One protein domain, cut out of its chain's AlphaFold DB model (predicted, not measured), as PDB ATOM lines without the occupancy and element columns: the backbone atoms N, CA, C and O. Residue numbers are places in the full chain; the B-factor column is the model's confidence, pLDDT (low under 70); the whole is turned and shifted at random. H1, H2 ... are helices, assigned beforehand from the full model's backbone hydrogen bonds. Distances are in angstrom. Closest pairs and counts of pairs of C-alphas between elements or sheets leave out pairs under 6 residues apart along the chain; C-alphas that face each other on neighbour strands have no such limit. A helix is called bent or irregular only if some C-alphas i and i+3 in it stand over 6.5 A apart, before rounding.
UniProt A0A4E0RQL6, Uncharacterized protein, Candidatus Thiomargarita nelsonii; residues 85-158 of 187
ATOM      1  N   ASP A  85      15.059  31.036  24.619       78.12
ATOM      2  CA  ASP A  85      15.211  32.174  25.530       78.12
ATOM      3  C   ASP A  85      14.419  31.952  26.827       78.12
ATOM      4  O   ASP A  85      14.892  32.303  27.909       78.12
ATOM      5  N   ILE A  86      13.256  31.291  26.747       80.25
ATOM      6  CA  ILE A  86      12.458  30.897  27.923       80.25
ATOM      7  C   ILE A  86      13.230  29.890  28.787       80.25
ATOM      8  O   ILE A  86      13.304  30.056  30.007       80.25
ATOM      9  N   ILE A  87      13.838  28.867  28.174       77.88
ATOM     10  CA  ILE A  87      14.660  27.869  28.884       77.88
ATOM     11  C   ILE A  87      15.842  28.552  29.577       77.88
ATOM     12  O   ILE A  87      16.128  28.274  30.744       77.88
ATOM     13  N   ALA A  88      16.510  29.472  28.882       77.50
ATOM     14  CA  ALA A  88      17.655  30.179  29.428       77.50
ATOM     15  C   ALA A  88      17.272  31.143  30.568       77.50
ATOM     16  O   ALA A  88      17.968  31.210  31.588       77.50
ATOM     17  N   ALA A  89      16.140  31.842  30.446       79.62
ATOM     18  CA  ALA A  89      15.588  32.674  31.512       79.62
ATOM     19  C   ALA A  89      15.224  31.838  32.750       79.62
ATOM     20  O   ALA A  89      15.545  32.225  33.878       79.62
ATOM     21  N   LEU A  90      14.625  30.660  32.547       79.88
ATOM     22  CA  LEU A  90      14.287  29.736  33.626       79.88
ATOM     23  C   LEU A  90      15.542  29.178  34.313       79.88
ATOM     24  O   LEU A  90      15.595  29.125  35.541       79.88
ATOM     25  N   GLN A  91      16.586  28.834  33.548       78.12
ATOM     26  CA  GLN A  91      17.879  28.433  34.107       78.12
ATOM     27  C   GLN A  91      18.455  29.530  35.008       78.12
ATOM     28  O   GLN A  91      18.982  29.231  36.080       78.12
ATOM     29  N   TRP A  92      18.361  30.797  34.595       77.56
ATOM     30  CA  TRP A  92      18.831  31.914  35.408       77.56
ATOM     31  C   TRP A  92      18.006  32.089  36.693       77.56
ATOM     32  O   TRP A  92      18.598  32.238  37.761       77.56
ATOM     33  N   TRP A  93      16.678  31.978  36.621       78.94
ATOM     34  CA  TRP A  93      15.785  32.007  37.793       78.94
ATOM     35  C   TRP A  93      16.061  30.871  38.786       78.94
ATOM     36  O   TRP A  93      15.900  31.046  39.992       78.94
ATOM     37  N   LEU A  94      16.515  29.718  38.292       79.62
ATOM     38  CA  LEU A  94      16.867  28.557  39.107       79.62
ATOM     39  C   LEU A  94      18.316  28.584  39.625       79.62
ATOM     40  O   LEU A  94      18.655  27.773  40.482       79.62
ATOM     41  N   ARG A  95      19.170  29.527  39.193       77.38
ATOM     42  CA  ARG A  95      20.533  29.702  39.741       77.38
ATOM     43  C   ARG A  95      20.606  29.765  41.271       77.38
ATOM     44  O   ARG A  95      21.508  29.126  41.807       77.38
ATOM     45  N   PRO A  96      19.729  30.483  42.007       78.62
ATOM     46  CA  PRO A  96      19.761  30.452  43.469       78.62
ATOM     47  C   PRO A  96      19.587  29.041  44.048       78.62
ATOM     48  O   PRO A  96      20.226  28.732  45.051       78.62
ATOM     49  N   LEU A  97      18.817  28.159  43.398       77.56
ATOM     50  CA  LEU A  97      18.646  26.763  43.827       77.56
ATOM     51  C   LEU A  97      19.904  25.907  43.606       77.56
ATOM     52  O   LEU A  97      20.037  24.865  44.244       77.56
ATOM     53  N   ASN A  98      20.860  26.351  42.782       76.00
ATOM     54  CA  ASN A  98      22.146  25.662  42.632       76.00
ATOM     55  C   ASN A  98      22.914  25.613  43.966       76.00
ATOM     56  O   ASN A  98      23.581  24.631  44.279       76.00
ATOM     57  N   LYS A  99      22.721  26.621  44.830       74.12
ATOM     58  CA  LYS A  99      23.314  26.645  46.176       74.12
ATOM     59  C   LYS A  99      22.810  25.521  47.095       74.12
ATOM     60  O   LYS A  99      23.458  25.241  48.093       74.12
ATOM     61  N   ILE A 100      21.691  24.874  46.761       81.12
ATOM     62  CA  ILE A 100      21.085  23.770  47.529       81.12
ATOM     63  C   ILE A 100      21.565  22.394  46.999       81.12
ATOM     64  O   ILE A 100      21.107  21.349  47.448       81.12
ATOM     65  N   GLY A 101      22.524  22.364  46.058       74.25
ATOM     66  CA  GLY A 101      23.091  21.128  45.497       74.25
ATOM     67  C   GLY A 101      22.385  20.616  44.235       74.25
ATOM     68  O   GLY A 101      22.668  19.514  43.770       74.25
ATOM     69  N   PHE A 102      21.477  21.406  43.652       74.75
ATOM     70  CA  PHE A 102      20.801  21.076  42.396       74.75
ATOM     71  C   PHE A 102      21.616  21.550  41.183       74.75
ATOM     72  O   PHE A 102      21.761  22.750  40.966       74.75
ATOM     73  N   SER A 103      22.090  20.635  40.329       77.56
ATOM     74  CA  SER A 103      22.829  21.010  39.110       77.56
ATOM     75  C   SER A 103      21.902  21.671  38.078       77.56
ATOM     76  O   SER A 103      21.247  20.990  37.274       77.56
ATOM     77  N   THR A 104      21.839  23.000  38.092       75.06
ATOM     78  CA  THR A 104      20.991  23.805  37.199       75.06
ATOM     79  C   THR A 104      21.305  23.594  35.721       75.06
ATOM     80  O   THR A 104      20.407  23.653  34.884       75.06
ATOM     81  N   GLU A 105      22.554  23.271  35.391       74.69
ATOM     82  CA  GLU A 105      22.999  22.973  34.031       74.69
ATOM     83  C   GLU A 105      22.337  21.696  33.505       74.69
ATOM     84  O   GLU A 105      21.811  21.682  32.394       74.69
ATOM     85  N   ARG A 106      22.288  20.628  34.317       78.19
ATOM     86  CA  ARG A 106      21.651  19.363  33.910       78.19
ATOM     87  C   ARG A 106      20.142  19.519  33.758       78.19
ATOM     88  O   ARG A 106      19.558  18.888  32.880       78.19
ATOM     89  N   LEU A 107      19.514  20.350  34.591       77.88
ATOM     90  CA  LEU A 107      18.095  20.682  34.448       77.88
ATOM     91  C   LEU A 107      17.823  21.437  33.147       77.88
ATOM     92  O   LEU A 107      16.898  21.063  32.435       77.88
ATOM     93  N   ALA A 108      18.639  22.437  32.808       75.69
ATOM     94  CA  ALA A 108      18.493  23.186  31.561       75.69
ATOM     95  C   ALA A 108      18.641  22.281  30.329       75.69
ATOM     96  O   ALA A 108      17.807  22.334  29.428       75.69
ATOM     97  N   VAL A 109      19.641  21.389  30.330       77.00
ATOM     98  CA  VAL A 109      19.836  20.389  29.265       77.00
ATOM     99  C   VAL A 109      18.627  19.464  29.151       77.00
ATOM    100  O   VAL A 109      18.092  19.285  28.060       77.00
ATOM    101  N   ARG A 110      18.156  18.899  30.272       83.12
ATOM    102  CA  ARG A 110      16.971  18.026  30.273       83.12
ATOM    103  C   ARG A 110      15.740  18.755  29.758       83.12
ATOM    104  O   ARG A 110      15.008  18.190  28.961       83.12
ATOM    105  N   LEU A 111      15.520  19.994  30.185       80.75
ATOM    106  CA  LEU A 111      14.368  20.774  29.754       80.75
ATOM    107  C   LEU A 111      14.430  21.085  28.256       80.75
ATOM    108  O   LEU A 111      13.415  20.961  27.578       80.75
ATOM    109  N   ALA A 112      15.609  21.431  27.736       79.81
ATOM    110  CA  ALA A 112      15.799  21.672  26.312       79.81
ATOM    111  C   ALA A 112      15.532  20.408  25.479       79.81
ATOM    112  O   ALA A 112      14.775  20.473  24.513       79.81
ATOM    113  N   LEU A 113      16.056  19.255  25.905       80.00
ATOM    114  CA  LEU A 113      15.798  17.966  25.252       80.00
ATOM    115  C   LEU A 113      14.321  17.558  25.335       80.00
ATOM    116  O   LEU A 113      13.748  17.094  24.352       80.00
ATOM    117  N   VAL A 114      13.676  17.742  26.488       85.56
ATOM    118  CA  VAL A 114      12.252  17.415  26.660       85.56
ATOM    119  C   VAL A 114      11.387  18.312  25.779       85.56
ATOM    120  O   VAL A 114      10.478  17.821  25.125       85.56
ATOM    121  N   LEU A 115      11.663  19.614  25.721       81.00
ATOM    122  CA  LEU A 115      10.876  20.521  24.887       81.00
ATOM    123  C   LEU A 115      11.055  20.226  23.394       81.00
ATOM    124  O   LEU A 115      10.064  20.221  22.665       81.00
ATOM    125  N   ASP A 116      12.274  19.914  22.950       81.19
ATOM    126  CA  ASP A 116      12.531  19.519  21.563       81.19
ATOM    127  C   ASP A 116      11.807  18.206  21.208       81.19
ATOM    128  O   ASP A 116      11.001  18.158  20.273       81.19
ATOM    129  N   THR A 117      11.965  17.176  22.046       82.44
ATOM    130  CA  THR A 117      11.301  15.875  21.855       82.44
ATOM    131  C   THR A 117       9.777  15.978  21.912       82.44
ATOM    132  O   THR A 117       9.103  15.346  21.100       82.44
ATOM    133  N   VAL A 118       9.198  16.806  22.789       84.38
ATOM    134  CA  VAL A 118       7.743  17.033  22.843       84.38
ATOM    135  C   VAL A 118       7.226  17.592  21.521       84.38
ATOM    136  O   VAL A 118       6.199  17.121  21.026       84.38
ATOM    137  N   THR A 119       7.931  18.547  20.906       81.56
ATOM    138  CA  THR A 119       7.505  19.082  19.603       81.56
ATOM    139  C   THR A 119       7.640  18.055  18.478       81.56
ATOM    140  O   THR A 119       6.767  17.991  17.608       81.56
ATOM    141  N   ALA A 120       8.677  17.213  18.505       79.94
ATOM    142  CA  ALA A 120       8.847  16.120  17.549       79.94
ATOM    143  C   ALA A 120       7.718  15.080  17.675       79.94
ATOM    144  O   ALA A 120       7.060  14.751  16.687       79.94
ATOM    145  N   VAL A 121       7.413  14.642  18.900       81.31
ATOM    146  CA  VAL A 121       6.328  13.688  19.184       81.31
ATOM    147  C   VAL A 121       4.963  14.271  18.812       81.31
ATOM    148  O   VAL A 121       4.127  13.568  18.245       81.31
ATOM    149  N   GLN A 122       4.729  15.563  19.063       81.81
ATOM    150  CA  GLN A 122       3.483  16.226  18.674       81.81
ATOM    151  C   GLN A 122       3.274  16.202  17.151       81.81
ATOM    152  O   GLN A 122       2.160  15.940  16.697       81.81
ATOM    153  N   LYS A 123       4.332  16.415  16.356       81.38
ATOM    154  CA  LYS A 123       4.256  16.317  14.887       81.38
ATOM    155  C   LYS A 123       3.912  14.897  14.430       81.38
ATOM    156  O   LYS A 123       3.073  14.737  13.545       81.38
ATOM    157  N   LEU A 124       4.500  13.874  15.055       77.56
ATOM    158  CA  LEU A 124       4.167  12.470  14.777       77.56
ATOM    159  C   LEU A 124       2.699  12.160  15.117       77.56
ATOM    160  O   LEU A 124       2.003  11.501  14.340       77.56
ATOM    161  N   TYR A 125       2.185  12.719  16.217       76.19
ATOM    162  CA  TYR A 125       0.776  12.589  16.593       76.19
ATOM    163  C   TYR A 125      -0.174  13.183  15.550       76.19
ATOM    164  O   TYR A 125      -1.126  12.516  15.140       76.19
ATOM    165  N   THR A 126       0.078  14.413  15.094       77.75
ATOM    166  CA  THR A 126      -0.780  15.085  14.102       77.75
ATOM    167  C   THR A 126      -0.782  14.368  12.751       77.75
ATOM    168  O   THR A 126      -1.813  14.340  12.083       77.75
ATOM    169  N   ASN A 127       0.335  13.743  12.374       72.12
ATOM    170  CA  ASN A 127       0.476  13.029  11.102       72.12
ATOM    171  C   ASN A 127      -0.031  11.580  11.144       72.12
ATOM    172  O   ASN A 127      -0.068  10.915  10.109       72.12
ATOM    173  N   THR A 128      -0.427  11.070  12.314       69.75
ATOM    174  CA  THR A 128      -0.930   9.699  12.432       69.75
ATOM    175  C   THR A 128      -2.356   9.612  11.872       69.75
ATOM    176  O   THR A 128      -3.267  10.250  12.416       69.75
ATOM    177  N   PRO A 129      -2.598   8.817  10.811       67.94
ATOM    178  CA  PRO A 129      -3.909   8.720  10.183       67.94
ATOM    179  C   PRO A 129      -4.974   8.221  11.170       67.94
ATOM    180  O   PRO A 129      -4.727   7.378  12.037       67.94
ATOM    181  N   THR A 130      -6.189   8.763  11.052       64.94
ATOM    182  CA  THR A 130      -7.310   8.361  11.909       64.94
ATOM    183  C   THR A 130      -7.846   7.016  11.435       64.94
ATOM    184  O   THR A 130      -8.371   6.904  10.333       64.94
ATOM    185  N   ILE A 131      -7.701   5.992  12.274       65.50
ATOM    186  CA  ILE A 131      -8.163   4.636  11.975       65.50
ATOM    187  C   ILE A 131      -9.683   4.580  12.167       65.50
ATOM    188  O   ILE A 131     -10.187   4.744  13.279       65.50
ATOM    189  N   THR A 132     -10.426   4.317  11.095       58.62
ATOM    190  CA  THR A 132     -11.882   4.132  11.102       58.62
ATOM    191  C   THR A 132     -12.233   2.679  11.426       58.62
ATOM    192  O   THR A 132     -12.304   1.820  10.553       58.62
ATOM    193  N   THR A 133     -12.475   2.379  12.706       68.38
ATOM    194  CA  THR A 133     -13.081   1.102  13.131       68.38
ATOM    195  C   THR A 133     -14.262   1.353  14.067       68.38
ATOM    196  O   THR A 133     -14.324   2.378  14.734       68.38
ATOM    197  N   LYS A 134     -15.224   0.420  14.126       73.56
ATOM    198  CA  LYS A 134     -16.432   0.561  14.964       73.56
ATOM    199  C   LYS A 134     -16.173   0.427  16.475       73.56
ATOM    200  O   LYS A 134     -17.058   0.745  17.258       73.56
ATOM    201  N   ASN A 135     -15.001  -0.062  16.896       79.94
ATOM    202  CA  ASN A 135     -14.704  -0.331  18.305       79.94
ATOM    203  C   ASN A 135     -13.759   0.743  18.892       79.94
ATOM    204  O   ASN A 135     -12.605   0.817  18.460       79.94
ATOM    205  N   PRO A 136     -14.198   1.534  19.894       77.31
ATOM    206  CA  PRO A 136     -13.430   2.663  20.425       77.31
ATOM    207  C   PRO A 136     -12.114   2.243  21.090       77.31
ATOM    208  O   PRO A 136     -11.113   2.947  20.971       77.31
ATOM    209  N   ILE A 137     -12.072   1.069  21.728       83.38
ATOM    210  CA  ILE A 137     -10.866   0.571  22.410       83.38
ATOM    211  C   ILE A 137      -9.788   0.214  21.383       83.38
ATOM    212  O   ILE A 137      -8.611   0.519  21.577       83.38
ATOM    213  N   LYS A 138     -10.200  -0.375  20.254       80.56
ATOM    214  CA  LYS A 138      -9.297  -0.772  19.168       80.56
ATOM    215  C   LYS A 138      -8.690   0.438  18.453       80.56
ATOM    216  O   LYS A 138      -7.555   0.364  18.000       80.56
ATOM    217  N   ILE A 139      -9.418   1.557  18.391       77.62
ATOM    218  CA  ILE A 139      -8.904   2.825  17.850       77.62
ATOM    219  C   ILE A 139      -7.786   3.369  18.744       77.62
ATOM    220  O   ILE A 139      -6.727   3.748  18.243       77.62
ATOM    221  N   ILE A 140      -8.007   3.395  20.062       80.88
ATOM    222  CA  ILE A 140      -7.028   3.926  21.017       80.88
ATOM    223  C   ILE A 140      -5.780   3.041  21.041       80.88
ATOM    224  O   ILE A 140      -4.673   3.560  20.909       80.88
ATOM    225  N   SER A 141      -5.939   1.717  21.153       82.44
ATOM    226  CA  SER A 141      -4.796   0.801  21.220       82.44
ATOM    227  C   SER A 141      -3.970   0.804  19.935       82.44
ATOM    228  O   SER A 141      -2.744   0.865  20.008       82.44
ATOM    229  N   ALA A 142      -4.613   0.833  18.763       78.94
ATOM    230  CA  ALA A 142      -3.910   0.915  17.486       78.94
ATOM    231  C   ALA A 142      -3.176   2.255  17.311       78.94
ATOM    232  O   ALA A 142      -2.059   2.277  16.792       78.94
ATOM    233  N   ARG A 143      -3.756   3.365  17.794       78.31
ATOM    234  CA  ARG A 143      -3.104   4.682  17.769       78.31
ATOM    235  C   ARG A 143      -1.900   4.737  18.714       78.31
ATOM    236  O   ARG A 143      -0.852   5.220  18.307       78.31
ATOM    237  N   VAL A 144      -2.016   4.222  19.940       82.75
ATOM    238  CA  VAL A 144      -0.895   4.186  20.901       82.75
ATOM    239  C   VAL A 144       0.226   3.278  20.403       82.75
ATOM    240  O   VAL A 144       1.382   3.687  20.434       82.75
ATOM    241  N   ALA A 145      -0.103   2.087  19.897       80.88
ATOM    242  CA  ALA A 145       0.889   1.161  19.359       80.88
ATOM    243  C   ALA A 145       1.633   1.760  18.154       80.88
ATOM    244  O   ALA A 145       2.856   1.684  18.102       80.88
ATOM    245  N   GLY A 146       0.911   2.408  17.231       78.88
ATOM    246  CA  GLY A 146       1.511   3.072  16.071       78.88
ATOM    247  C   GLY A 146       2.389   4.270  16.441       78.88
ATOM    248  O   GLY A 146       3.450   4.459  15.855       78.88
ATOM    249  N   LEU A 147       1.990   5.055  17.445       80.69
ATOM    250  CA  LEU A 147       2.824   6.144  17.956       80.69
ATOM    251  C   LEU A 147       4.066   5.617  18.666       80.69
ATOM    252  O   LEU A 147       5.146   6.164  18.479       80.69
ATOM    253  N   PHE A 148       3.928   4.558  19.463       82.94
ATOM    254  CA  PHE A 148       5.049   3.973  20.189       82.94
ATOM    255  C   PHE A 148       6.119   3.460  19.227       82.94
ATOM    256  O   PHE A 148       7.290   3.783  19.402       82.94
ATOM    257  N   THR A 149       5.725   2.734  18.176       82.56
ATOM    258  CA  THR A 149       6.671   2.253  17.164       82.56
ATOM    259  C   THR A 149       7.301   3.401  16.382       82.56
ATOM    260  O   THR A 149       8.514   3.405  16.217       82.56
ATOM    261  N   GLN A 150       6.529   4.417  15.978       79.94
ATOM    262  CA  GLN A 150       7.080   5.602  15.305       79.94
ATOM    263  C   GLN A 150       8.085   6.363  16.174       79.94
ATOM    264  O   GLN A 150       9.121   6.788  15.669       79.94
ATOM    265  N   VAL A 151       7.804   6.527  17.469       81.38
ATOM    266  CA  VAL A 151       8.733   7.171  18.408       81.38
ATOM    267  C   VAL A 151       9.985   6.321  18.599       81.38
ATOM    268  O   VAL A 151      11.078   6.881  18.614       81.38
ATOM    269  N   LEU A 152       9.852   4.993  18.691       82.31
ATOM    270  CA  LEU A 152      10.990   4.079  18.820       82.31
ATOM    271  C   LEU A 152      11.907   4.168  17.593       82.31
ATOM    272  O   LEU A 152      13.097   4.432  17.730       82.31
ATOM    273  N   THR A 153      11.339   4.078  16.389       80.88
ATOM    274  CA  THR A 153      12.091   4.206  15.134       80.88
ATOM    275  C   THR A 153      12.703   5.599  14.977       80.88
ATOM    276  O   THR A 153      13.834   5.729  14.510       80.88
ATOM    277  N   HIS A 154      11.996   6.657  15.386       77.19
ATOM    278  CA  HIS A 154      12.535   8.017  15.365       77.19
ATOM    279  C   HIS A 154      13.712   8.170  16.338       77.19
ATOM    280  O   HIS A 154      14.727   8.755  15.972       77.19
ATOM    281  N   ALA A 155      13.625   7.600  17.542       75.94
ATOM    282  CA  ALA A 155      14.714   7.614  18.516       75.94
ATOM    283  C   ALA A 155      15.947   6.828  18.032       75.94
ATOM    284  O   ALA A 155      17.069   7.273  18.250       75.94
ATOM    285  N   GLU A 156      15.746   5.704  17.341       78.38
ATOM    286  CA  GLU A 156      16.827   4.872  16.785       78.38
ATOM    287  C   GLU A 156      17.531   5.511  15.577       78.38
ATOM    288  O   GLU A 156      18.715   5.272  15.349       78.38
ATOM    289  N   THR A 157      16.816   6.326  14.799       75.75
ATOM    290  CA  THR A 157      17.333   6.946  13.563       75.75
ATOM    291  C   THR A 157      17.813   8.382  13.742       75.75
ATOM    292  O   THR A 157      18.478   8.913  12.852       75.75
ATOM    293  N   THR A 158      17.501   9.022  14.872       70.50
ATOM    294  CA  THR A 158      17.952  10.389  15.147       70.50
ATOM    295  C   THR A 158      19.459  10.382  15.425       70.50
ATOM    296  O   THR A 158      19.893   9.778  16.410       70.50
TER     297      THR A 158
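What this domain is: This is residues 85 to 158 of the 187 residues of an uncharacterized protein of Candidatus Thiomargarita nelsonii (UniProt A0A4E0RQL6). A long helix, H2, forms the middle of an extended, open arrangement of three helices: H1 folds back beside its first part as a splayed helical hairpin, and H3 crosses it obliquely near its other end. H1 and H3 stay apart, and the turn between H2 and H3 sticks out with residues 132 to 138, of which 136 to 138 belong to H3. The printed part has 74 residues with three named helices in the order H1, H2, H3 and no named strand; the class is all helix. The whole is extended, with a radius of gyration of the C-alphas of 18.1 A, and the C-alphas span 56 by 26 by 22 A along their three main axes.

Where its parts are: H2, the longest helix, is residues 104 to 127 and measures 34.9 A from first to last C-alpha; it begins at C-alpha 104 at (20.991, 23.805, 37.199). H1 is residues 85 to 98, 19.6 A long, and begins at C-alpha 85 at (15.211, 32.174, 25.530). H1 is irregular: C-alphas 93 and 96 are 7.1 A apart, against about 5 A in a regular helix. H3 is residues 136 to 157, 31.8 A long, and ends at C-alpha 157 at (17.333, 6.946, 13.563).

How they stand to each other: H2 touches both other helices, each with a part of its length. With residues 104 to 112 alone it touches H1; the closest C-alphas, those of Asn 98 and Thr 104, are 5.9 A apart. H1 and H2 form a helical hairpin and run opposite ways at a tilt of 36 degrees, only just steep. With residues 121 to 125 alone H2 touches H3, which meets it with residues 147 to 151 alone; the closest C-alphas, those of Tyr 125 and Leu 147, are 6.9 A apart. H2 and H3 run opposite ways at a steep tilt of 54 degrees. H1 and H3 are apart. In H2 and H3 every O i to N i+4 pair is within hydrogen-bond range; in H1 8 of 10 are.

The domain as a whole: The two C-alphas farthest apart, those of Lys 99 and Lys 134, are 56.9 A apart, while the first and last printed C-alphas, those of Asp 85 and Thr 158, are 24.3 A apart. The printed part has no cut. The link from H1 to H2, 5 residues, is tight; the link from H2 to H3, 8 residues, is short, and no link is long. The mean pLDDT of the printed part is 77.9, and the model's confidence is low, under 70, at residues 128 to 133.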